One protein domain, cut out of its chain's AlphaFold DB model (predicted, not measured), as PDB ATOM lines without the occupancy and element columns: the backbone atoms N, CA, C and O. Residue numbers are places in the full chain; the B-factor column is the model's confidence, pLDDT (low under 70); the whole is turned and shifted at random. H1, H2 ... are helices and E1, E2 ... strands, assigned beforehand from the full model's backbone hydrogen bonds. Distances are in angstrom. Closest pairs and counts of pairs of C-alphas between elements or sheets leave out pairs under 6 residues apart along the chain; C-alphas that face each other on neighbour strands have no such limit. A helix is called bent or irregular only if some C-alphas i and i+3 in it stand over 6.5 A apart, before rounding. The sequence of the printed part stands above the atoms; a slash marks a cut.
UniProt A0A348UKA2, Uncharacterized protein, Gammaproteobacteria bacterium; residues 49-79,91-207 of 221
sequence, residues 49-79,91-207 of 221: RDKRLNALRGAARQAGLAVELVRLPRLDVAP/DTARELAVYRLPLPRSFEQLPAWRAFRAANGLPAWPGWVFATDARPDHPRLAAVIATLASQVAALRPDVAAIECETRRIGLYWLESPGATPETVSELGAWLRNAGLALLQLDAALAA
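What this domain is: This is residues 49 to 79 and 91 to 207 of the 221 residues of an uncharacterized protein of Gammaproteobacteria bacterium (UniProt A0A348UKA2). A strongly twisted sheet of seven strands has three helices over one face and its other face bare. The long helix H3 slants over E2 and E7, with H1 at one of its ends over E1 and H2 on its other side, near the E4 edge of the sheet. The printed part has 148 residues, with three named helices and seven named strands that follow each other along the chain as H1 E1 E2 E3 E4 E5 H2 E6 E7 H3; the sheet runs E1 E2 E7 E6 E3 E5 E4, all antiparallel, and the class is mixed, helices and strands. The whole is compact, with a radius of gyration of the C-alphas of 15.1 A and spans of 48 by 40 by 24 A.

How they stand to each other: E7, residues 168 to 173, and E6, residues 159 to 165, form a hairpin, with N 170 and O 163 2.8 A apart. On the other side of E7 is E2, residues 94 to 102, with N 99 and O 171 at 2.8 A. The edge strand E1, residues 66 to 72, pairs with E2 through N 68 and O 98, 3.1 A. E3, residues 113 to 117, is the other neighbour of E6, with N 115 and O 162 at 2.9 A. E5, residues 128 to 130, follows by N 129 and O 116, 2.8 A, and forms a hairpin with the edge strand E4, residues 123 to 125, by N 128 and O 125, 2.9 A. H3, residues 181 to 206, is over E2 and E7 at a height over the sheet of 8.6 A, slantwise to the strands at 35 degrees to E7 on the local plane; its closest C-alphas to E7 are those of Gly 195 and Ile 169, 6.2 A. H1, residues 49 to 62, is on the same face over E1, at a height of 10.2 A, and only just along the strands, at 29 degrees to E1 on the local plane. With residues 55 to 60 alone it touches H3, at a steep tilt of 41 degrees, the same way; the closest C-alphas are those of Leu 56 and Pro 181, 5.3 A. H2, residues 139 to 153, is on the sheet and touches H3 at a shallow tilt of 27 degrees, opposite ways, with the C-alphas of Leu 148 and Ala 194 closest at 6.8 A. H2 is irregular, with C-alphas 147 and 150 7.9 A apart. H1 and H2 are apart. E5, H2 and E6 form a split strand-helix-strand unit, two strands running the same way with E3 between them, and its crossover is left-handed. In H1 and H3 every O i to N i+4 pair is within hydrogen-bond range; in H2, 8 of 11.

Where its parts are: H1 begins at C-alpha 49, (85.506, 79.034, 20.439), and is 19.8 A long. E2 is 24.0 A long, H2 21.8 A and H3 37.3 A, ending at C-alpha 206, (48.828, 98.764, 0.341).

The domain as a whole: The C-alphas of Arg 49 and Ala 207 are the two farthest apart, 48.9 A. Residues 80 to 90 are not printed, and C-alphas 79 and 91 are 13.0 A apart across this cut, between E1 and E2. Of the links that are printed whole, no link is long. Mean pLDDT of the printed part is 90.4; residues 73 to 79 and 91 to 93 are under 70.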
ATOM      1  N   ARG A  49      86.161  77.997  21.240       89.50
ATOM      2  CA  ARG A  49      85.506  79.034  20.439       89.50
ATOM      3  C   ARG A  49      84.665  78.408  19.332       89.50
ATOM      4  O   ARG A  49      83.498  78.762  19.222       89.50
ATOM      5  N   ASP A  50      85.215  77.465  18.575       90.62
ATOM      6  CA  ASP A  50      84.506  76.849  17.446       90.62
ATOM      7  C   ASP A  50      83.308  76.034  17.920       90.62
ATOM      8  O   ASP A  50      82.222  76.148  17.359       90.62
ATOM      9  N   LYS A  51      83.461  75.282  19.019       93.19
ATOM     10  CA  LYS A  51      82.344  74.571  19.658       93.19
ATOM     11  C   LYS A  51      81.224  75.528  20.065       93.19
ATOM     12  O   LYS A  51      80.061  75.251  19.789       93.19
ATOM     13  N   ARG A  52      81.570  76.666  20.679       94.88
ATOM     14  CA  ARG A  52      80.598  77.695  21.079       94.88
ATOM     15  C   ARG A  52      79.887  78.297  19.870       94.88
ATOM     16  O   ARG A  52      78.664  78.318  19.850       94.88
ATOM     17  N   LEU A  53      80.627  78.747  18.856       95.00
ATOM     18  CA  LEU A  53      80.039  79.315  17.636       95.00
ATOM     19  C   LEU A  53      79.140  78.292  16.928       95.00
ATOM     20  O   LEU A  53      78.023  78.615  16.537       95.00
ATOM     21  N   ASN A  54      79.570  77.033  16.842       94.81
ATOM     22  CA  ASN A  54      78.751  75.959  16.285       94.81
ATOM     23  C   ASN A  54      77.471  75.725  17.092       94.81
ATOM     24  O   ASN A  54      76.423  75.514  16.487       94.81
ATOM     25  N   ALA A  55      77.521  75.815  18.425       95.88
ATOM     26  CA  ALA A  55      76.331  75.723  19.268       95.88
ATOM     27  C   ALA A  55      75.356  76.887  19.020       95.88
ATOM     28  O   ALA A  55      74.169  76.645  18.817       95.88
ATOM     29  N   LEU A  56      75.845  78.134  18.948       97.69
ATOM     30  CA  LEU A  56      75.010  79.312  18.664       97.69
ATOM     31  C   LEU A  56      74.326  79.204  17.298       97.69
ATOM     32  O   LEU A  56      73.112  79.353  17.169       97.69
ATOM     33  N   ARG A  57      75.110  78.913  16.260       97.06
ATOM     34  CA  ARG A  57      74.609  78.803  14.885       97.06
ATOM     35  C   ARG A  57      73.736  77.561  14.704       97.06
ATOM     36  O   ARG A  57      72.815  77.574  13.896       97.06
ATOM     37  N   GLY A  58      74.006  76.490  15.451       97.25
ATOM     38  CA  GLY A  58      73.157  75.303  15.530       97.25
ATOM     39  C   GLY A  58      71.786  75.624  16.122       97.25
ATOM     40  O   GLY A  58      70.776  75.333  15.486       97.25
ATOM     41  N   ALA A  59      71.751  76.302  17.272       97.25
ATOM     42  CA  ALA A  59      70.514  76.752  17.911       97.25
ATOM     43  C   ALA A  59      69.693  77.673  16.993       97.25
ATOM     44  O   ALA A  59      68.478  77.531  16.887       97.25
ATOM     45  N   ALA A  60      70.354  78.566  16.255       97.62
ATOM     46  CA  ALA A  60      69.689  79.458  15.309       97.62
ATOM     47  C   ALA A  60      69.003  78.710  14.166       97.62
ATOM     48  O   ALA A  60      67.844  78.984  13.859       97.62
ATOM     49  N   ARG A  61      69.695  77.734  13.567       97.88
ATOM     50  CA  ARG A  61      69.125  76.897  12.504       97.88
ATOM     51  C   ARG A  61      67.949  76.067  13.010       97.88
ATOM     52  O   ARG A  61      66.940  75.976  12.321       97.88
ATOM     53  N   GLN A  62      68.047  75.522  14.223       96.62
ATOM     54  CA  GLN A  62      66.929  74.823  14.871       96.62
ATOM     55  C   GLN A  62      65.731  75.753  15.114       96.62
ATOM     56  O   GLN A  62      64.589  75.323  14.995       96.62
ATOM     57  N   ALA A  63      65.982  77.036  15.379       95.06
ATOM     58  CA  ALA A  63      64.957  78.069  15.513       95.06
ATOM     59  C   ALA A  63      64.433  78.623  14.167       95.06
ATOM     60  O   ALA A  63      63.700  79.615  14.164       95.06
ATOM     61  N   GLY A  64      64.809  78.021  13.031       96.06
ATOM     62  CA  GLY A  64      64.348  78.413  11.695       96.06
ATOM     63  C   GLY A  64      65.070  79.620  11.087       96.06
ATOM     64  O   GLY A  64      64.613  80.158  10.080       96.06
ATOM     65  N   LEU A  65      66.188  80.058  11.674       97.69
ATOM     66  CA  LEU A  65      67.014  81.127  11.117       97.69
ATOM     67  C   LEU A  65      68.035  80.564  10.124       97.69
ATOM     68  O   LEU A  65      68.716  79.571  10.395       97.69
ATOM     69  N   ALA A  66      68.209  81.248   8.997       97.06
ATOM     70  CA  ALA A  66      69.349  81.029   8.117       97.06
ATOM     71  C   ALA A  66      70.576  81.748   8.693       97.06
ATOM     72  O   ALA A  66      70.483  82.905   9.104       97.06
ATOM     73  N   VAL A  67      71.721  81.062   8.723       96.94
ATOM     74  CA  VAL A  67      72.977  81.623   9.235       96.94
ATOM     75  C   VAL A  67      74.067  81.507   8.189       96.94
ATOM     76  O   VAL A  67      74.420  80.396   7.784       96.94
ATOM     77  N   GLU A  68      74.631  82.649   7.816       95.06
ATOM     78  CA  GLU A  68      75.699  82.768   6.824       95.06
ATOM     79  C   GLU A  68      76.850  83.614   7.375       95.06
ATOM     80  O   GLU A  68      76.665  84.433   8.274       95.06
ATOM     81  N   LEU A  69      78.050  83.411   6.837       92.56
ATOM     82  CA  LEU A  69      79.202  84.262   7.112       92.56
ATOM     83  C   LEU A  69      79.378  85.224   5.947       92.56
ATOM     84  O   LEU A  69      79.514  84.800   4.801       92.56
ATOM     85  N   VAL A  70      79.348  86.517   6.246       88.94
ATOM     86  CA  VAL A  70      79.430  87.583   5.250       88.94
ATOM     87  C   VAL A  70      80.553  88.532   5.638       88.94
ATOM     88  O   VAL A  70      80.723  88.878   6.807       88.94
ATOM     89  N   ARG A  71      81.331  88.972   4.648       82.38
ATOM     90  CA  ARG A  71      82.288  90.064   4.830       82.38
ATOM     91  C   ARG A  71      81.571  91.398   4.702       82.38
ATOM     92  O   ARG A  71      80.995  91.692   3.660       82.38
ATOM     93  N   LEU A  72      81.638  92.201   5.756       75.06
ATOM     94  CA  LEU A  72      81.030  93.523   5.819       75.06
ATOM     95  C   LEU A  72      82.113  94.598   5.965       75.06
ATOM     96  O   LEU A  72      83.036  94.401   6.762       75.06
ATOM     97  N   PRO A  73      82.016  95.734   5.251       67.56
ATOM     98  CA  PRO A  73      82.914  96.861   5.469       67.56
ATOM     99  C   PRO A  73      82.798  97.337   6.917       67.56
ATOM    100  O   PRO A  73      81.690  97.504   7.433       67.56
ATOM    101  N   ARG A  74      83.926  97.581   7.584       64.75
ATOM    102  CA  ARG A  74      83.903  98.245   8.890       64.75
ATOM    103  C   ARG A  74      83.596  99.727   8.704       64.75
ATOM    104  O   ARG A  74      84.409 100.476   8.162       64.75
ATOM    105  N   LEU A  75      82.422 100.146   9.162       56.81
ATOM    106  CA  LEU A  75      81.989 101.547   9.120       56.81
ATOM    107  C   LEU A  75      82.468 102.360  10.332       56.81
ATOM    108  O   LEU A  75      82.353 103.582  10.330       56.81
ATOM    109  N   ASP A  76      83.058 101.700  11.329       54.81
ATOM    110  CA  ASP A  76      83.649 102.283  12.538       54.81
ATOM    111  C   ASP A  76      85.109 102.746  12.358       54.81
ATOM    112  O   ASP A  76      85.684 103.324  13.277       54.81
ATOM    113  N   VAL A  77      85.718 102.542  11.184       53.16
ATOM    114  CA  VAL A  77      87.104 102.975  10.930       53.16
ATOM    115  C   VAL A  77      87.162 104.475  10.654       53.16
ATOM    116  O   VAL A  77      86.502 104.970   9.726       53.16
ATOM    117  N   ALA A  78      87.988 105.179  11.438       54.72
ATOM    118  CA  ALA A  78      88.294 106.591  11.257       54.72
ATOM    119  C   ALA A  78      88.804 106.858   9.826       54.72
ATOM    120  O   ALA A  78      89.518 106.023   9.273       54.72
ATOM    121  N   PRO A  79      88.479 108.008   9.201       54.66
ATOM    122  CA  PRO A  79      88.863 108.282   7.814       54.66
ATOM    123  C   PRO A  79      90.364 108.111   7.523       54.66
ATOM    124  O   PRO A  79      90.714 107.646   6.443       54.66
ATOM    125  N   ASP A  91      91.850  97.135   3.305       57.34
ATOM    126  CA  ASP A  91      90.700  96.233   3.422       57.34
ATOM    127  C   ASP A  91      90.322  96.111   4.901       57.34
ATOM    128  O   ASP A  91      90.917  95.356   5.670       57.34
ATOM    129  N   THR A  92      89.362  96.928   5.321       63.81
ATOM    130  CA  THR A  92      88.850  96.943   6.689       63.81
ATOM    131  C   THR A  92      87.669  95.992   6.864       63.81
ATOM    132  O   THR A  92      87.051  95.990   7.929       63.81
ATOM    133  N   ALA A  93      87.333  95.177   5.855       67.50
ATOM    134  CA  ALA A  93      86.192  94.282   5.936       67.50
ATOM    135  C   ALA A  93      86.358  93.266   7.075       67.50
ATOM    136  O   ALA A  93      87.412  92.659   7.279       67.50
ATOM    137  N   ARG A  94      85.285  93.067   7.840       77.56
ATOM    138  CA  ARG A  94      85.208  92.070   8.905       77.56
ATOM    139  C   ARG A  94      84.217  90.988   8.516       77.56
ATOM    140  O   ARG A  94      83.121  91.275   8.045       77.56
ATOM    141  N   GLU A  95      84.596  89.743   8.759       83.62
ATOM    142  CA  GLU A  95      83.680  88.614   8.660       83.62
ATOM    143  C   GLU A  95      82.727  88.607   9.863       83.62
ATOM    144  O   GLU A  95      83.158  88.629  11.023       83.62
ATOM    145  N   LEU A  96      81.429  88.637   9.573       89.25
ATOM    146  CA  LEU A  96      80.338  88.658  10.539       89.25
ATOM    147  C   LEU A  96      79.340  87.555  10.207       89.25
ATOM    148  O   LEU A  96      79.096  87.251   9.038       89.25
ATOM    149  N   ALA A  97      78.740  86.977  11.244       94.69
ATOM    150  CA  ALA A  97      77.632  86.057  11.066       94.69
ATOM    151  C   ALA A  97      76.339  86.855  10.881       94.69
ATOM    152  O   ALA A  97      75.990  87.693  11.716       94.69
ATOM    153  N   VAL A  98      75.627  86.593   9.790       96.56
ATOM    154  CA  VAL A  98      74.292  87.135   9.543       96.56
ATOM    155  C   VAL A  98      73.250  86.078   9.875       96.56
ATOM    156  O   VAL A  98      73.359  84.927   9.457       96.56
ATOM    157  N   TYR A  99      72.247  86.481  10.645       98.06
ATOM    158  CA  TYR A  99      71.120  85.664  11.069       98.06
ATOM    159  C   TYR A  99      69.888  86.217  10.377       98.06
ATOM    160  O   TYR A  99      69.512  87.362  10.623       98.06
ATOM    161  N   ARG A 100      69.278  85.429   9.492       98.00
ATOM    162  CA  ARG A 100      68.135  85.854   8.684       98.00
ATOM    163  C   ARG A 100      66.904  85.033   9.000       98.00
ATOM    164  O   ARG A 100      66.958  83.805   9.044       98.00
ATOM    165  N   LEU A 101      65.789  85.726   9.157       98.12
ATOM    166  CA  LEU A 101      64.469  85.135   9.228       98.12
ATOM    167  C   LEU A 101      63.814  85.227   7.839       98.12
ATOM    168  O   LEU A 101      63.544  86.343   7.380       98.12
ATOM    169  N   PRO A 102      63.555  84.096   7.157       97.00
ATOM    170  CA  PRO A 102      62.724  84.098   5.961       97.00
ATOM    171  C   PRO A 102      61.284  84.464   6.330       97.00
ATOM    172  O   PRO A 102      60.742  83.986   7.328       97.00
ATOM    173  N   LEU A 103      60.659  85.310   5.517       95.12
ATOM    174  CA  LEU A 103      59.289  85.762   5.736       95.12
ATOM    175  C   LEU A 103      58.298  84.942   4.893       95.12
ATOM    176  O   LEU A 103      58.627  84.506   3.781       95.12
ATOM    177  N   PRO A 104      57.064  84.734   5.393       92.94
ATOM    178  CA  PRO A 104      56.062  83.926   4.700       92.94
ATOM    179  C   PRO A 104      55.668  84.523   3.342       92.94
ATOM    180  O   PRO A 104      55.476  83.778   2.379       92.94
ATOM    181  N   ARG A 105      55.634  85.857   3.241       93.38
ATOM    182  CA  ARG A 105      55.340  86.617   2.019       93.38
ATOM    183  C   ARG A 105      56.407  87.675   1.752       93.38
ATOM    184  O   ARG A 105      57.158  88.033   2.662       93.38
ATOM    185  N   SER A 106      56.457  88.140   0.510       93.94
ATOM    186  CA  SER A 106      57.301  89.259   0.105       93.94
ATOM    187  C   SER A 106      56.708  90.592   0.565       93.94
ATOM    188  O   SER A 106      55.492  90.708   0.717       93.94
ATOM    189  N   PHE A 107      57.571  91.579   0.786       93.75
ATOM    190  CA  PHE A 107      57.193  92.982   0.864       93.75
ATOM    191  C   PHE A 107      56.948  93.508  -0.544       93.75
ATOM    192  O   PHE A 107      57.838  93.431  -1.393       93.75
ATOM    193  N   GLU A 108      55.755  94.040  -0.774       93.06
ATOM    194  CA  GLU A 108      55.377  94.630  -2.063       93.06
ATOM    195  C   GLU A 108      55.538  96.152  -2.042       93.06
ATOM    196  O   GLU A 108      55.748  96.789  -3.073       93.06
ATOM    197  N   GLN A 109      55.440  96.752  -0.853       92.94
ATOM    198  CA  GLN A 109      55.466  98.193  -0.674       92.94
ATOM    199  C   GLN A 109      56.790  98.682  -0.087       92.94
ATOM    200  O   GLN A 109      57.254  99.774  -0.436       92.94
ATOM    201  N   LEU A 110      57.401  97.919   0.814       92.69
ATOM    202  CA  LEU A 110      58.623  98.340   1.492       92.69
ATOM    203  C   LEU A 110      59.874  98.116   0.626       92.69
ATOM    204  O   LEU A 110      60.074  97.020   0.102       92.69
ATOM    205  N   PRO A 111      60.762  99.123   0.498       91.38
ATOM    206  CA  PRO A 111      62.033  98.942  -0.190       91.38
ATOM    207  C   PRO A 111      62.975  98.055   0.632       91.38
ATOM    208  O   PRO A 111      62.868  97.978   1.858       91.38
ATOM    209  N   ALA A 112      63.957  97.443  -0.033       92.31
ATOM    210  CA  ALA A 112      65.087  96.844   0.666       92.31
ATOM    211  C   ALA A 112      65.950  97.937   1.317       92.31
ATOM    212  O   ALA A 112      66.154  99.012   0.745       92.31
ATOM    213  N   TRP A 113      66.473  97.660   2.506       93.12
ATOM    214  CA  TRP A 113      67.332  98.583   3.239       93.12
ATOM    215  C   TRP A 113      68.283  97.841   4.168       93.12
ATOM    216  O   TRP A 113      68.045  96.710   4.591       93.12
ATOM    217  N   ARG A 114      69.372  98.515   4.521       93.12
ATOM    218  CA  ARG A 114      70.331  98.051   5.517       93.12
ATOM    219  C   ARG A 114      70.796  99.234   6.346       93.12
ATOM    220  O   ARG A 114      71.019 100.317   5.807       93.12
ATOM    221  N   ALA A 115      70.941  99.016   7.645       92.94
ATOM    222  CA  ALA A 115      71.476  99.992   8.574       92.94
ATOM    223  C   ALA A 115      72.568  99.367   9.438       92.94
ATOM    224  O   ALA A 115      72.514  98.189   9.796       92.94
ATOM    225  N   PHE A 116      73.553 100.179   9.788       92.00
ATOM    226  CA  PHE A 116      74.732  99.796  10.539       92.00
ATOM    227  C   PHE A 116      74.846 100.628  11.798       92.00
ATOM    228  O   PHE A 116      74.524 101.816  11.794       92.00
ATOM    229  N   ARG A 117      75.378 100.032  12.858       90.31
ATOM    230  CA  ARG A 117      75.753 100.771  14.055       90.31
ATOM    231  C   ARG A 117      77.052 101.533  13.769       90.31
ATOM    232  O   ARG A 117      78.118 100.928  13.681       90.31
ATOM    233  N   ALA A 118      76.959 102.847  13.582       86.69
ATOM    234  CA  ALA A 118      78.104 103.716  13.311       86.69
ATOM    235  C   ALA A 118      77.807 105.166  13.718       86.69
ATOM    236  O   ALA A 118      76.651 105.561  13.854       86.69
ATOM    237  N   ALA A 119      78.867 105.956  13.901       77.25
ATOM    238  CA  ALA A 119      78.758 107.366  14.280       77.25
ATOM    239  C   ALA A 119      78.522 108.302  13.082       77.25
ATOM    240  O   ALA A 119      77.901 109.348  13.238       77.25
ATOM    241  N   ASN A 120      79.013 107.925  11.896       78.50
ATOM    242  CA  ASN A 120      79.054 108.792  10.720       78.50
ATOM    243  C   ASN A 120      78.323 108.144   9.546       78.50
ATOM    244  O   ASN A 120      78.528 106.966   9.258       78.50
ATOM    245  N   GLY A 121      77.518 108.933   8.841       83.62
ATOM    246  CA  GLY A 121      76.694 108.486   7.724       83.62
ATOM    247  C   GLY A 121      75.326 109.146   7.782       83.62
ATOM    248  O   GLY A 121      75.091 110.030   8.607       83.62
ATOM    249  N   LEU A 122      74.418 108.718   6.911       86.69
ATOM    250  CA  LEU A 122      73.057 109.222   6.963       86.69
ATOM    251  C   LEU A 122      72.270 108.499   8.068       86.69
ATOM    252  O   LEU A 122      72.218 107.268   8.043       86.69
ATOM    253  N   PRO A 123      71.670 109.215   9.031       90.69
ATOM    254  CA  PRO A 123      71.066 108.596  10.203       90.69
ATOM    255  C   PRO A 123      69.810 107.789   9.852       90.69
ATOM    256  O   PRO A 123      68.954 108.245   9.099       90.69
ATOM    257  N   ALA A 124      69.696 106.602  10.447       91.62
ATOM    258  CA  ALA A 124      68.496 105.763  10.419       91.62
ATOM    259  C   ALA A 124      67.784 105.774  11.783       91.62
ATOM    260  O   ALA A 124      66.583 105.997  11.867       91.62
ATOM    261  N   TRP A 125      68.551 105.600  12.863       95.19
ATOM    262  CA  TRP A 125      68.119 105.691  14.265       95.19
ATOM    263  C   TRP A 125      69.275 106.265  15.103       95.19
ATOM    264  O   TRP A 125      70.399 106.347  14.603       95.19
ATOM    265  N   PRO A 126      69.075 106.640  16.381       93.31
ATOM    266  CA  PRO A 126      70.182 107.066  17.239       93.31
ATOM    267  C   PRO A 126      71.314 106.022  17.299       93.31
ATOM    268  O   PRO A 126      71.113 104.902  17.763       93.31
ATOM    269  N   GLY A 127      72.506 106.383  16.810       91.44
ATOM    270  CA  GLY A 127      73.667 105.482  16.719       91.44
ATOM    271  C   GLY A 127      73.636 104.488  15.549       91.44
ATOM    272  O   GLY A 127      74.461 103.573  15.511       91.44
ATOM    273  N   TRP A 128      72.700 104.657  14.613       93.94
ATOM    274  CA  TRP A 128      72.552 103.840  13.413       93.94
ATOM    275  C   TRP A 128      72.544 104.705  12.160       93.94
ATOM    276  O   TRP A 128      71.860 105.726  12.101       93.94
ATOM    277  N   VAL A 129      73.240 104.249  11.127       91.88
ATOM    278  CA  VAL A 129      73.302 104.914   9.826       91.88
ATOM    279  C   VAL A 129      72.880 103.958   8.726       91.88
ATOM    280  O   VAL A 129      73.151 102.757   8.797       91.88
ATOM    281  N   PHE A 130      72.224 104.474   7.697       90.94
ATOM    282  CA  PHE A 130      71.923 103.692   6.511       90.94
ATOM    283  C   PHE A 130      73.198 103.292   5.769       90.94
ATOM    284  O   PHE A 130      74.206 104.002   5.762       90.94
ATOM    285  N   ALA A 131      73.127 102.134   5.121       85.62
ATOM    286  CA  ALA A 131      74.109 101.714   4.143       85.62
ATOM    287  C   ALA A 131      74.205 102.732   2.998       85.62
ATOM    288  O   ALA A 131      73.209 103.350   2.631       85.62
ATOM    289  N   THR A 132      75.387 102.902   2.406       76.50
ATOM    290  CA  THR A 132      75.593 103.868   1.310       76.50
ATOM    291  C   THR A 132      74.809 103.527   0.044       76.50
ATOM    292  O   THR A 132      74.549 104.406  -0.767       76.50
ATOM    293  N   ASP A 133      74.460 102.253  -0.139       72.56
ATOM    294  CA  ASP A 133      73.605 101.744  -1.215       72.56
ATOM    295  C   ASP A 133      72.105 101.840  -0.890       72.56
ATOM    296  O   ASP A 133      71.270 101.610  -1.767       72.56
ATOM    297  N   ALA A 134      71.739 102.198   0.345       71.25
ATOM    298  CA  ALA A 134      70.349 102.458   0.686       71.25
ATOM    299  C   ALA A 134      69.858 103.729  -0.026       71.25
ATOM    300  O   ALA A 134      70.621 104.663  -0.270       71.25
ATOM    301  N   ARG A 135      68.555 103.777  -0.329       75.81
ATOM    302  CA  ARG A 135      67.863 104.973  -0.840       75.81
ATOM    303  C   ARG A 135      67.044 105.618   0.279       75.81
ATOM    304  O   ARG A 135      65.836 105.409   0.325       75.81
ATOM    305  N   PRO A 136      67.687 106.348   1.198       71.56
ATOM    306  CA  PRO A 136      67.073 106.873   2.419       71.56
ATOM    307  C   PRO A 136      65.931 107.858   2.164       71.56
ATOM    308  O   PRO A 136      65.007 107.931   2.967       71.56
ATOM    309  N   ASP A 137      65.947 108.538   1.016       76.75
ATOM    310  CA  ASP A 137      64.905 109.484   0.602       76.75
ATOM    311  C   ASP A 137      63.597 108.793   0.182       76.75
ATOM    312  O   ASP A 137      62.619 109.448  -0.176       76.75
ATOM    313  N   HIS A 138      63.553 107.456   0.191       81.06
ATOM    314  CA  HIS A 138      62.346 106.724  -0.152       81.06
ATOM    315  C   HIS A 138      61.241 107.026   0.879       81.06
ATOM    316  O   HIS A 138      61.429 106.745   2.066       81.06
ATOM    317  N   PRO A 139      60.050 107.501   0.464       81.75
ATOM    318  CA  PRO A 139      59.026 108.022   1.381       81.75
ATOM    319  C   PRO A 139      58.567 106.992   2.424       81.75
ATOM    320  O   PRO A 139      58.184 107.332   3.539       81.75
ATOM    321  N   ARG A 140      58.661 105.703   2.081       88.19
ATOM    322  CA  ARG A 140      58.292 104.585   2.965       88.19
ATOM    323  C   ARG A 140      59.336 104.244   4.035       88.19
ATOM    324  O   ARG A 140      58.990 103.569   5.000       88.19
ATOM    325  N   LEU A 141      60.586 104.706   3.918       90.00
ATOM    326  CA  LEU A 141      61.606 104.452   4.944       90.00
ATOM    327  C   LEU A 141      61.356 105.241   6.227       90.00
ATOM    328  O   LEU A 141      61.638 104.725   7.302       90.00
ATOM    329  N   ALA A 142      60.758 106.431   6.144       90.38
ATOM    330  CA  ALA A 142      60.348 107.173   7.336       90.38
ATOM    331  C   ALA A 142      59.369 106.357   8.201       90.38
ATOM    332  O   ALA A 142      59.522 106.287   9.422       90.38
ATOM    333  N   ALA A 143      58.418 105.664   7.564       92.94
ATOM    334  CA  ALA A 143      57.491 104.774   8.257       92.94
ATOM    335  C   ALA A 143      58.213 103.567   8.880       92.94
ATOM    336  O   ALA A 143      57.966 103.246  10.037       92.94
ATOM    337  N   VAL A 144      59.172 102.956   8.172       94.94
ATOM    338  CA  VAL A 144      60.020 101.878   8.721       94.94
ATOM    339  C   VAL A 144      60.782 102.339   9.967       94.94
ATOM    340  O   VAL A 144      60.801 101.629  10.974       94.94
ATOM    341  N   ILE A 145      61.397 103.525   9.908       94.62
ATOM    342  CA  ILE A 145      62.140 104.111  11.029       94.62
ATOM    343  C   ILE A 145      61.225 104.254  12.242       94.62
ATOM    344  O   ILE A 145      61.586 103.795  13.328       94.62
ATOM    345  N   ALA A 146      60.035 104.827  12.051       94.88
ATOM    346  CA  ALA A 146      59.051 104.999  13.113       94.88
ATOM    347  C   ALA A 146      58.584 103.649  13.690       94.88
ATOM    348  O   ALA A 146      58.599 103.465  14.906       94.88
ATOM    349  N   THR A 147      58.239 102.682  12.834       96.75
ATOM    350  CA  THR A 147      57.747 101.355  13.239       96.75
ATOM    351  C   THR A 147      58.770 100.558  14.051       96.75
ATOM    352  O   THR A 147      58.396  99.843  14.981       96.75
ATOM    353  N   LEU A 148      60.061 100.665  13.727       97.44
ATOM    354  CA  LEU A 148      61.110  99.880  14.385       97.44
ATOM    355  C   LEU A 148      61.866 100.632  15.491       97.44
ATOM    356  O   LEU A 148      62.716 100.026  16.143       97.44
ATOM    357  N   ALA A 149      61.567 101.910  15.743       96.50
ATOM    358  CA  ALA A 149      62.356 102.769  16.629       96.50
ATOM    359  C   ALA A 149      62.617 102.161  18.020       96.50
ATOM    360  O   ALA A 149      63.765 102.093  18.464       96.50
ATOM    361  N   SER A 150      61.574 101.665  18.692       95.94
ATOM    362  CA  SER A 150      61.691 101.060  20.027       95.94
ATOM    363  C   SER A 150      62.469  99.742  20.008       95.94
ATOM    364  O   SER A 150      63.304  99.493  20.879       95.94
ATOM    365  N   GLN A 151      62.245  98.916  18.985       96.19
ATOM    366  CA  GLN A 151      62.917  97.628  18.824       96.19
ATOM    367  C   GLN A 151      64.416  97.809  18.548       96.19
ATOM    368  O   GLN A 151      65.230  97.081  19.112       96.19
ATOM    369  N   VAL A 152      64.790  98.784  17.715       96.94
ATOM    370  CA  VAL A 152      66.195  99.094  17.401       96.94
ATOM    371  C   VAL A 152      66.909  99.713  18.604       96.94
ATOM    372  O   VAL A 152      68.061  99.367  18.871       96.94
ATOM    373  N   ALA A 153      66.232 100.571  19.372       95.19
ATOM    374  CA  ALA A 153      66.790 101.155  20.592       95.19
ATOM    375  C   ALA A 153      67.116 100.095  21.663       95.19
ATOM    376  O   ALA A 153      68.126 100.212  22.355       95.19
ATOM    377  N   ALA A 154      66.299  99.043  21.767       94.44
ATOM    378  CA  ALA A 154      66.507  97.931  22.697       94.44
ATOM    379  C   ALA A 154      67.510  96.873  22.193       94.44
ATOM    380  O   ALA A 154      67.793  95.899  22.895       94.44
ATOM    381  N   LEU A 155      68.038  97.023  20.974       95.62
ATOM    382  CA  LEU A 155      68.893  96.012  20.369       95.62
ATOM    383  C   LEU A 155      70.277  95.984  21.024       95.62
ATOM    384  O   LEU A 155      70.914  97.018  21.254       95.62
ATOM    385  N   ARG A 156      70.768  94.767  21.270       94.56
ATOM    386  CA  ARG A 156      72.042  94.510  21.950       94.56
ATOM    387  C   ARG A 156      73.216  95.246  21.272       94.56
ATOM    388  O   ARG A 156      73.230  95.407  20.044       94.56
ATOM    389  N   PRO A 157      74.226  95.685  22.046       92.75
ATOM    390  CA  PRO A 157      75.345  96.470  21.520       92.75
ATOM    391  C   PRO A 157      76.245  95.681  20.562       92.75
ATOM    392  O   PRO A 157      76.948  96.276  19.754       92.75
ATOM    393  N   ASP A 158      76.221  94.351  20.635       93.06
ATOM    394  CA  ASP A 158      77.037  93.474  19.805       93.06
ATOM    395  C   ASP A 158      76.393  93.096  18.460       93.06
ATOM    396  O   ASP A 158      76.986  92.351  17.672       93.06
ATOM    397  N   VAL A 159      75.206  93.635  18.170       95.12
ATOM    398  CA  VAL A 159      74.628  93.637  16.824       95.12
ATOM    399  C   VAL A 159      75.184  94.830  16.051       95.12
ATOM    400  O   VAL A 159      75.039  95.984  16.463       95.12
ATOM    401  N   ALA A 160      75.836  94.530  14.928       92.88
ATOM    402  CA  ALA A 160      76.568  95.494  14.114       92.88
ATOM    403  C   ALA A 160      75.722  96.092  12.984       92.88
ATOM    404  O   ALA A 160      75.942  97.235  12.590       92.88
ATOM    405  N   ALA A 161      74.769  95.329  12.445       94.06
ATOM    406  CA  ALA A 161      73.895  95.787  11.373       94.06
ATOM    407  C   ALA A 161      72.551  95.057  11.392       94.06
ATOM    408  O   ALA A 161      72.449  93.947  11.917       94.06
ATOM    409  N   ILE A 162      71.546  95.670  10.782       96.25
ATOM    410  CA  ILE A 162      70.232  95.091  10.505       96.25
ATOM    411  C   ILE A 162      69.884  95.335   9.041       96.25
ATOM    412  O   ILE A 162      70.264  96.354   8.461       96.25
ATOM    413  N   GLU A 163      69.185  94.392   8.428       94.94
ATOM    414  CA  GLU A 163      68.773  94.487   7.034       94.94
ATOM    415  C   GLU A 163      67.362  93.966   6.820       94.94
ATOM    416  O   GLU A 163      66.885  93.076   7.525       94.94
ATOM    417  N   CYS A 164      66.727  94.510   5.797       94.94
ATOM    418  CA  CYS A 164      65.465  94.057   5.264       94.94
ATOM    419  C   CYS A 164      65.616  93.917   3.753       94.94
ATOM    420  O   CYS A 164      66.012  94.855   3.061       94.94
ATOM    421  N   GLU A 165      65.293  92.740   3.246       93.31
ATOM    422  CA  GLU A 165      65.169  92.465   1.824       93.31
ATOM    423  C   GLU A 165      63.739  92.014   1.520       93.31
ATOM    424  O   GLU A 165      62.955  91.745   2.429       93.31
ATOM    425  N   THR A 166      63.412  91.852   0.238       91.81
ATOM    426  CA  THR A 166      62.058  91.556  -0.250       91.81
ATOM    427  C   THR A 166      61.342  90.444   0.514       91.81
ATOM    428  O   THR A 166      60.143  90.543   0.714       91.81
ATOM    429  N   ARG A 167      62.033  89.390   0.964       95.06
ATOM    430  CA  ARG A 167      61.394  88.249   1.648       95.06
ATOM    431  C   ARG A 167      62.121  87.792   2.911       95.06
ATOM    432  O   ARG A 167      62.007  86.639   3.327       95.06
ATOM    433  N   ARG A 168      62.930  88.661   3.510       96.12
ATOM    434  CA  ARG A 168      63.686  88.316   4.719       96.12
ATOM    435  C   ARG A 168      64.097  89.551   5.490       96.12
ATOM    436  O   ARG A 168      64.398  90.585   4.906       96.12
ATOM    437  N   ILE A 169      64.180  89.390   6.800       97.50
ATOM    438  CA  ILE A 169      64.809  90.350   7.701       97.50
ATOM    439  C   ILE A 169      66.020  89.682   8.343       97.50
ATOM    440  O   ILE A 169      65.997  88.480   8.620       97.50
ATOM    441  N   GLY A 170      67.094  90.432   8.547       97.44
ATOM    442  CA  GLY A 170      68.331  89.897   9.087       97.44
ATOM    443  C   GLY A 170      69.050  90.851  10.019       97.44
ATOM    444  O   GLY A 170      68.821  92.059  10.016       97.44
ATOM    445  N   LEU A 171      69.951  90.286  10.814       97.25
ATOM    446  CA  LEU A 171      70.899  91.039  11.621       97.25
ATOM    447  C   LEU A 171      72.294  90.434  11.525       97.25
ATOM    448  O   LEU A 171      72.453  89.222  11.381       97.25
ATOM    449  N   TYR A 172      73.300  91.290  11.617       96.00
ATOM    450  CA  TYR A 172      74.709  90.927  11.611       96.00
ATOM    451  C   TYR A 172      75.230  90.999  13.035       96.00
ATOM    452  O   TYR A 172      75.204  92.057  13.669       96.00
ATOM    453  N   TRP A 173      75.713  89.872  13.538       95.38
ATOM    454  CA  TRP A 173      76.076  89.714  14.934       95.38
ATOM    455  C   TRP A 173      77.562  89.404  15.099       95.38
ATOM    456  O   TRP A 173      78.151  88.627  14.346       95.38
ATOM    457  N   LEU A 174      78.171  90.021  16.114       92.50
ATOM    458  CA  LEU A 174      79.576  89.828  16.470       92.50
ATOM    459  C   LEU A 174      79.849  88.505  17.205       92.50
ATOM    460  O   LEU A 174      81.018  88.163  17.394       92.50
ATOM    461  N   GLU A 175      78.803  87.787  17.630       93.88
ATOM    462  CA  GLU A 175      78.887  86.521  18.376       93.88
ATOM    463  C   GLU A 175      79.822  86.619  19.600       93.88
ATOM    464  O   GLU A 175      80.747  85.810  19.795       93.88
ATOM    465  N   SER A 176      79.573  87.640  20.433       91.88
ATOM    466  CA  SER A 176      80.365  87.988  21.620       91.88
ATOM    467  C   SER A 176      80.721  86.767  22.477       91.88
ATOM    468  O   SER A 176      79.905  85.854  22.588       91.88
ATOM    469  N   PRO A 177      81.897  86.717  23.133       89.31
ATOM    470  CA  PRO A 177      82.359  85.540  23.879       89.31
ATOM    471  C   PRO A 177      81.378  84.983  24.924       89.31
ATOM    472  O   PRO A 177      81.338  83.770  25.109       89.31
ATOM    473  N   GLY A 178      80.583  85.848  25.564       90.81
ATOM    474  CA  GLY A 178      79.572  85.471  26.561       90.81
ATOM    475  C   GLY A 178      78.199  85.099  25.994       90.81
ATOM    476  O   GLY A 178      77.274  84.879  26.764       90.81
ATOM    477  N   ALA A 179      78.041  85.062  24.672       94.12
ATOM    478  CA  ALA A 179      76.776  84.715  24.044       94.12
ATOM    479  C   ALA A 179      76.428  83.232  24.216       94.12
ATOM    480  O   ALA A 179      77.296  82.362  24.074       94.12
ATOM    481  N   THR A 180      75.143  82.966  24.442       96.00
ATOM    482  CA  THR A 180      74.585  81.631  24.680       96.00
ATOM    483  C   THR A 180      73.434  81.330  23.706       96.00
ATOM    484  O   THR A 180      72.982  82.229  22.986       96.00
ATOM    485  N   PRO A 181      72.941  80.079  23.633       95.75
ATOM    486  CA  PRO A 181      71.748  79.750  22.849       95.75
ATOM    487  C   PRO A 181      70.511  80.582  23.226       95.75
ATOM    488  O   PRO A 181      69.693  80.895  22.364       95.75
ATOM    489  N   GLU A 182      70.394  81.018  24.478       96.19
ATOM    490  CA  GLU A 182      69.336  81.929  24.926       96.19
ATOM    491  C   GLU A 182      69.455  83.290  24.230       96.19
ATOM    492  O   GLU A 182      68.455  83.819  23.753       96.19
ATOM    493  N   THR A 183      70.678  83.807  24.046       96.75
ATOM    494  CA  THR A 183      70.912  85.032  23.259       96.75
ATOM    495  C   THR A 183      70.421  84.877  21.817       96.75
ATOM    496  O   THR A 183      69.877  85.809  21.232       96.75
ATOM    497  N   VAL A 184      70.569  83.687  21.231       97.25
ATOM    498  CA  VAL A 184      70.044  83.391  19.889       97.25
ATOM    499  C   VAL A 184      68.516  83.385  19.884       97.25
ATOM    500  O   VAL A 184      67.910  83.890  18.941       97.25
ATOM    501  N   SER A 185      67.887  82.854  20.935       97.19
ATOM    502  CA  SER A 185      66.431  82.892  21.099       97.19
ATOM    503  C   SER A 185      65.908  84.330  21.199       97.19
ATOM    504  O   SER A 185      64.952  84.675  20.502       97.19
ATOM    505  N   GLU A 186      66.579  85.189  21.977       96.88
ATOM    506  CA  GLU A 186      66.279  86.626  22.086       96.88
ATOM    507  C   GLU A 186      66.364  87.325  20.722       96.88
ATOM    508  O   GLU A 186      65.421  87.998  20.303       96.88
ATOM    509  N   LEU A 187      67.466  87.127  19.991       97.62
ATOM    510  CA  LEU A 187      67.659  87.707  18.658       97.62
ATOM    511  C   LEU A 187      66.643  87.163  17.644       97.62
ATOM    512  O   LEU A 187      66.129  87.909  16.812       97.62
ATOM    513  N   GLY A 188      66.302  85.877  17.731       97.69
ATOM    514  CA  GLY A 188      65.257  85.272  16.913       97.69
ATOM    515  C   GLY A 188      63.870  85.846  17.212       97.69
ATOM    516  O   GLY A 188      63.094  86.083  16.288       97.69
ATOM    517  N   ALA A 189      63.553  86.099  18.484       97.69
ATOM    518  CA  ALA A 189      62.306  86.747  18.884       97.69
ATOM    519  C   ALA A 189      62.245  88.189  18.370       97.69
ATOM    520  O   ALA A 189      61.228  88.590  17.808       97.69
ATOM    521  N   TRP A 190      63.354  88.925  18.469       97.81
ATOM    522  CA  TRP A 190      63.475  90.258  17.892       97.81
ATOM    523  C   TRP A 190      63.214  90.248  16.379       97.81
ATOM    524  O   TRP A 190      62.360  90.995  15.908       97.81
ATOM    525  N   LEU A 191      63.863  89.351  15.621       98.12
ATOM    526  CA  LEU A 191      63.667  89.238  14.166       98.12
ATOM    527  C   LEU A 191      62.213  88.922  13.799       98.12
ATOM    528  O   LEU A 191      61.693  89.475  12.833       98.12
ATOM    529  N   ARG A 192      61.545  88.052  14.567       97.88
ATOM    530  CA  ARG A 192      60.129  87.723  14.354       97.88
ATOM    531  C   ARG A 192      59.226  88.924  14.603       97.88
ATOM    532  O   ARG A 192      58.379  89.215  13.763       97.88
ATOM    533  N   ASN A 193      59.428  89.638  15.706       97.69
ATOM    534  CA  ASN A 193      58.626  90.812  16.050       97.69
ATOM    535  C   ASN A 193      58.824  91.944  15.036       97.69
ATOM    536  O   ASN A 193      57.849  92.523  14.558       97.69
ATOM    537  N   ALA A 194      60.071  92.208  14.642       97.50
ATOM    538  CA  ALA A 194      60.389  93.194  13.620       97.50
ATOM    539  C   ALA A 194      59.810  92.788  12.254       97.50
ATOM    540  O   ALA A 194      59.166  93.600  11.596       97.50
ATOM    541  N   GLY A 195      59.958  91.521  11.854       97.06
ATOM    542  CA  GLY A 195      59.380  90.994  10.618       97.06
ATOM    543  C   GLY A 195      57.855  91.119  10.573       97.06
ATOM    544  O   GLY A 195      57.310  91.569   9.569       97.06
ATOM    545  N   LEU A 196      57.160  90.788  11.666       97.19
ATOM    546  CA  LEU A 196      55.707  90.952  11.775       97.19
ATOM    547  C   LEU A 196      55.283  92.422  11.678       97.19
ATOM    548  O   LEU A 196      54.369  92.733  10.919       97.19
ATOM    549  N   ALA A 197      55.969  93.320  12.388       97.44
ATOM    550  CA  ALA A 197      55.679  94.750  12.347       97.44
ATOM    551  C   ALA A 197      55.854  95.330  10.933       97.44
ATOM    552  O   ALA A 197      55.007  96.085  10.458       97.44
ATOM    553  N   LEU A 198      56.909  94.924  10.218       97.12
ATOM    554  CA  LEU A 198      57.117  95.331   8.828       97.12
ATOM    555  C   LEU A 198      56.062  94.742   7.889       97.12
ATOM    556  O   LEU A 198      55.611  95.432   6.984       97.12
ATOM    557  N   LEU A 199      55.627  93.496   8.099       96.62
ATOM    558  CA  LEU A 199      54.570  92.889   7.281       96.62
ATOM    559  C   LEU A 199      53.216  93.572   7.488       96.62
ATOM    560  O   LEU A 199      52.427  93.638   6.545       96.62
ATOM    561  N   GLN A 200      52.936  94.052   8.702       96.06
ATOM    562  CA  GLN A 200      51.749  94.851   9.009       96.06
ATOM    563  C   GLN A 200      51.835  96.235   8.364       96.06
ATOM    564  O   GLN A 200      50.872  96.667   7.737       96.06
ATOM    565  N   LEU A 201      52.998  96.891   8.453       96.00
ATOM    566  CA  LEU A 201      53.245  98.169   7.790       96.00
ATOM    567  C   LEU A 201      53.088  98.054   6.267       96.00
ATOM    568  O   LEU A 201      52.408  98.872   5.659       96.00
ATOM    569  N   ASP A 202      53.680  97.029   5.654       95.56
ATOM    570  CA  ASP A 202      53.589  96.780   4.211       95.56
ATOM    571  C   ASP A 202      52.132  96.626   3.749       95.56
ATOM    572  O   ASP A 202      51.729  97.224   2.755       95.56
ATOM    573  N   ALA A 203      51.316  95.901   4.525       94.25
ATOM    574  CA  ALA A 203      49.886  95.760   4.258       94.25
ATOM    575  C   ALA A 203      49.108  97.070   4.449       94.25
ATOM    576  O   ALA A 203      48.254  97.388   3.628       94.25
ATOM    577  N   ALA A 204      49.412  97.842   5.496       94.38
ATOM    578  CA  ALA A 204      48.776  99.137   5.734       94.38
ATOM    579  C   ALA A 204      49.080 100.137   4.608       94.38
ATOM    580  O   ALA A 204      48.205 100.890   4.198       94.38
ATOM    581  N   LEU A 205      50.296 100.100   4.058       91.69
ATOM    582  CA  LEU A 205      50.704 100.927   2.919       91.69
ATOM    583  C   LEU A 205      50.079 100.490   1.586       91.69
ATOM    584  O   LEU A 205      50.131 101.255   0.623       91.69
ATOM    585  N   ALA A 206      49.546  99.269   1.507       90.06
ATOM    586  CA  ALA A 206      48.828  98.764   0.341       90.06
ATOM    587  C   ALA A 206      47.325  99.092   0.378       90.06
ATOM    588  O   ALA A 206      46.667  99.015  -0.659       90.06
ATOM    589  N   ALA A 207      46.772  99.433   1.548       84.69
ATOM    590  CA  ALA A 207      45.362  99.774   1.678       84.69
ATOM    591  C   ALA A 207      45.056 101.110   0.966       84.69
ATOM    592  O   ALA A 207      45.817 102.070   1.123       84.69
TER     593      ALA A 207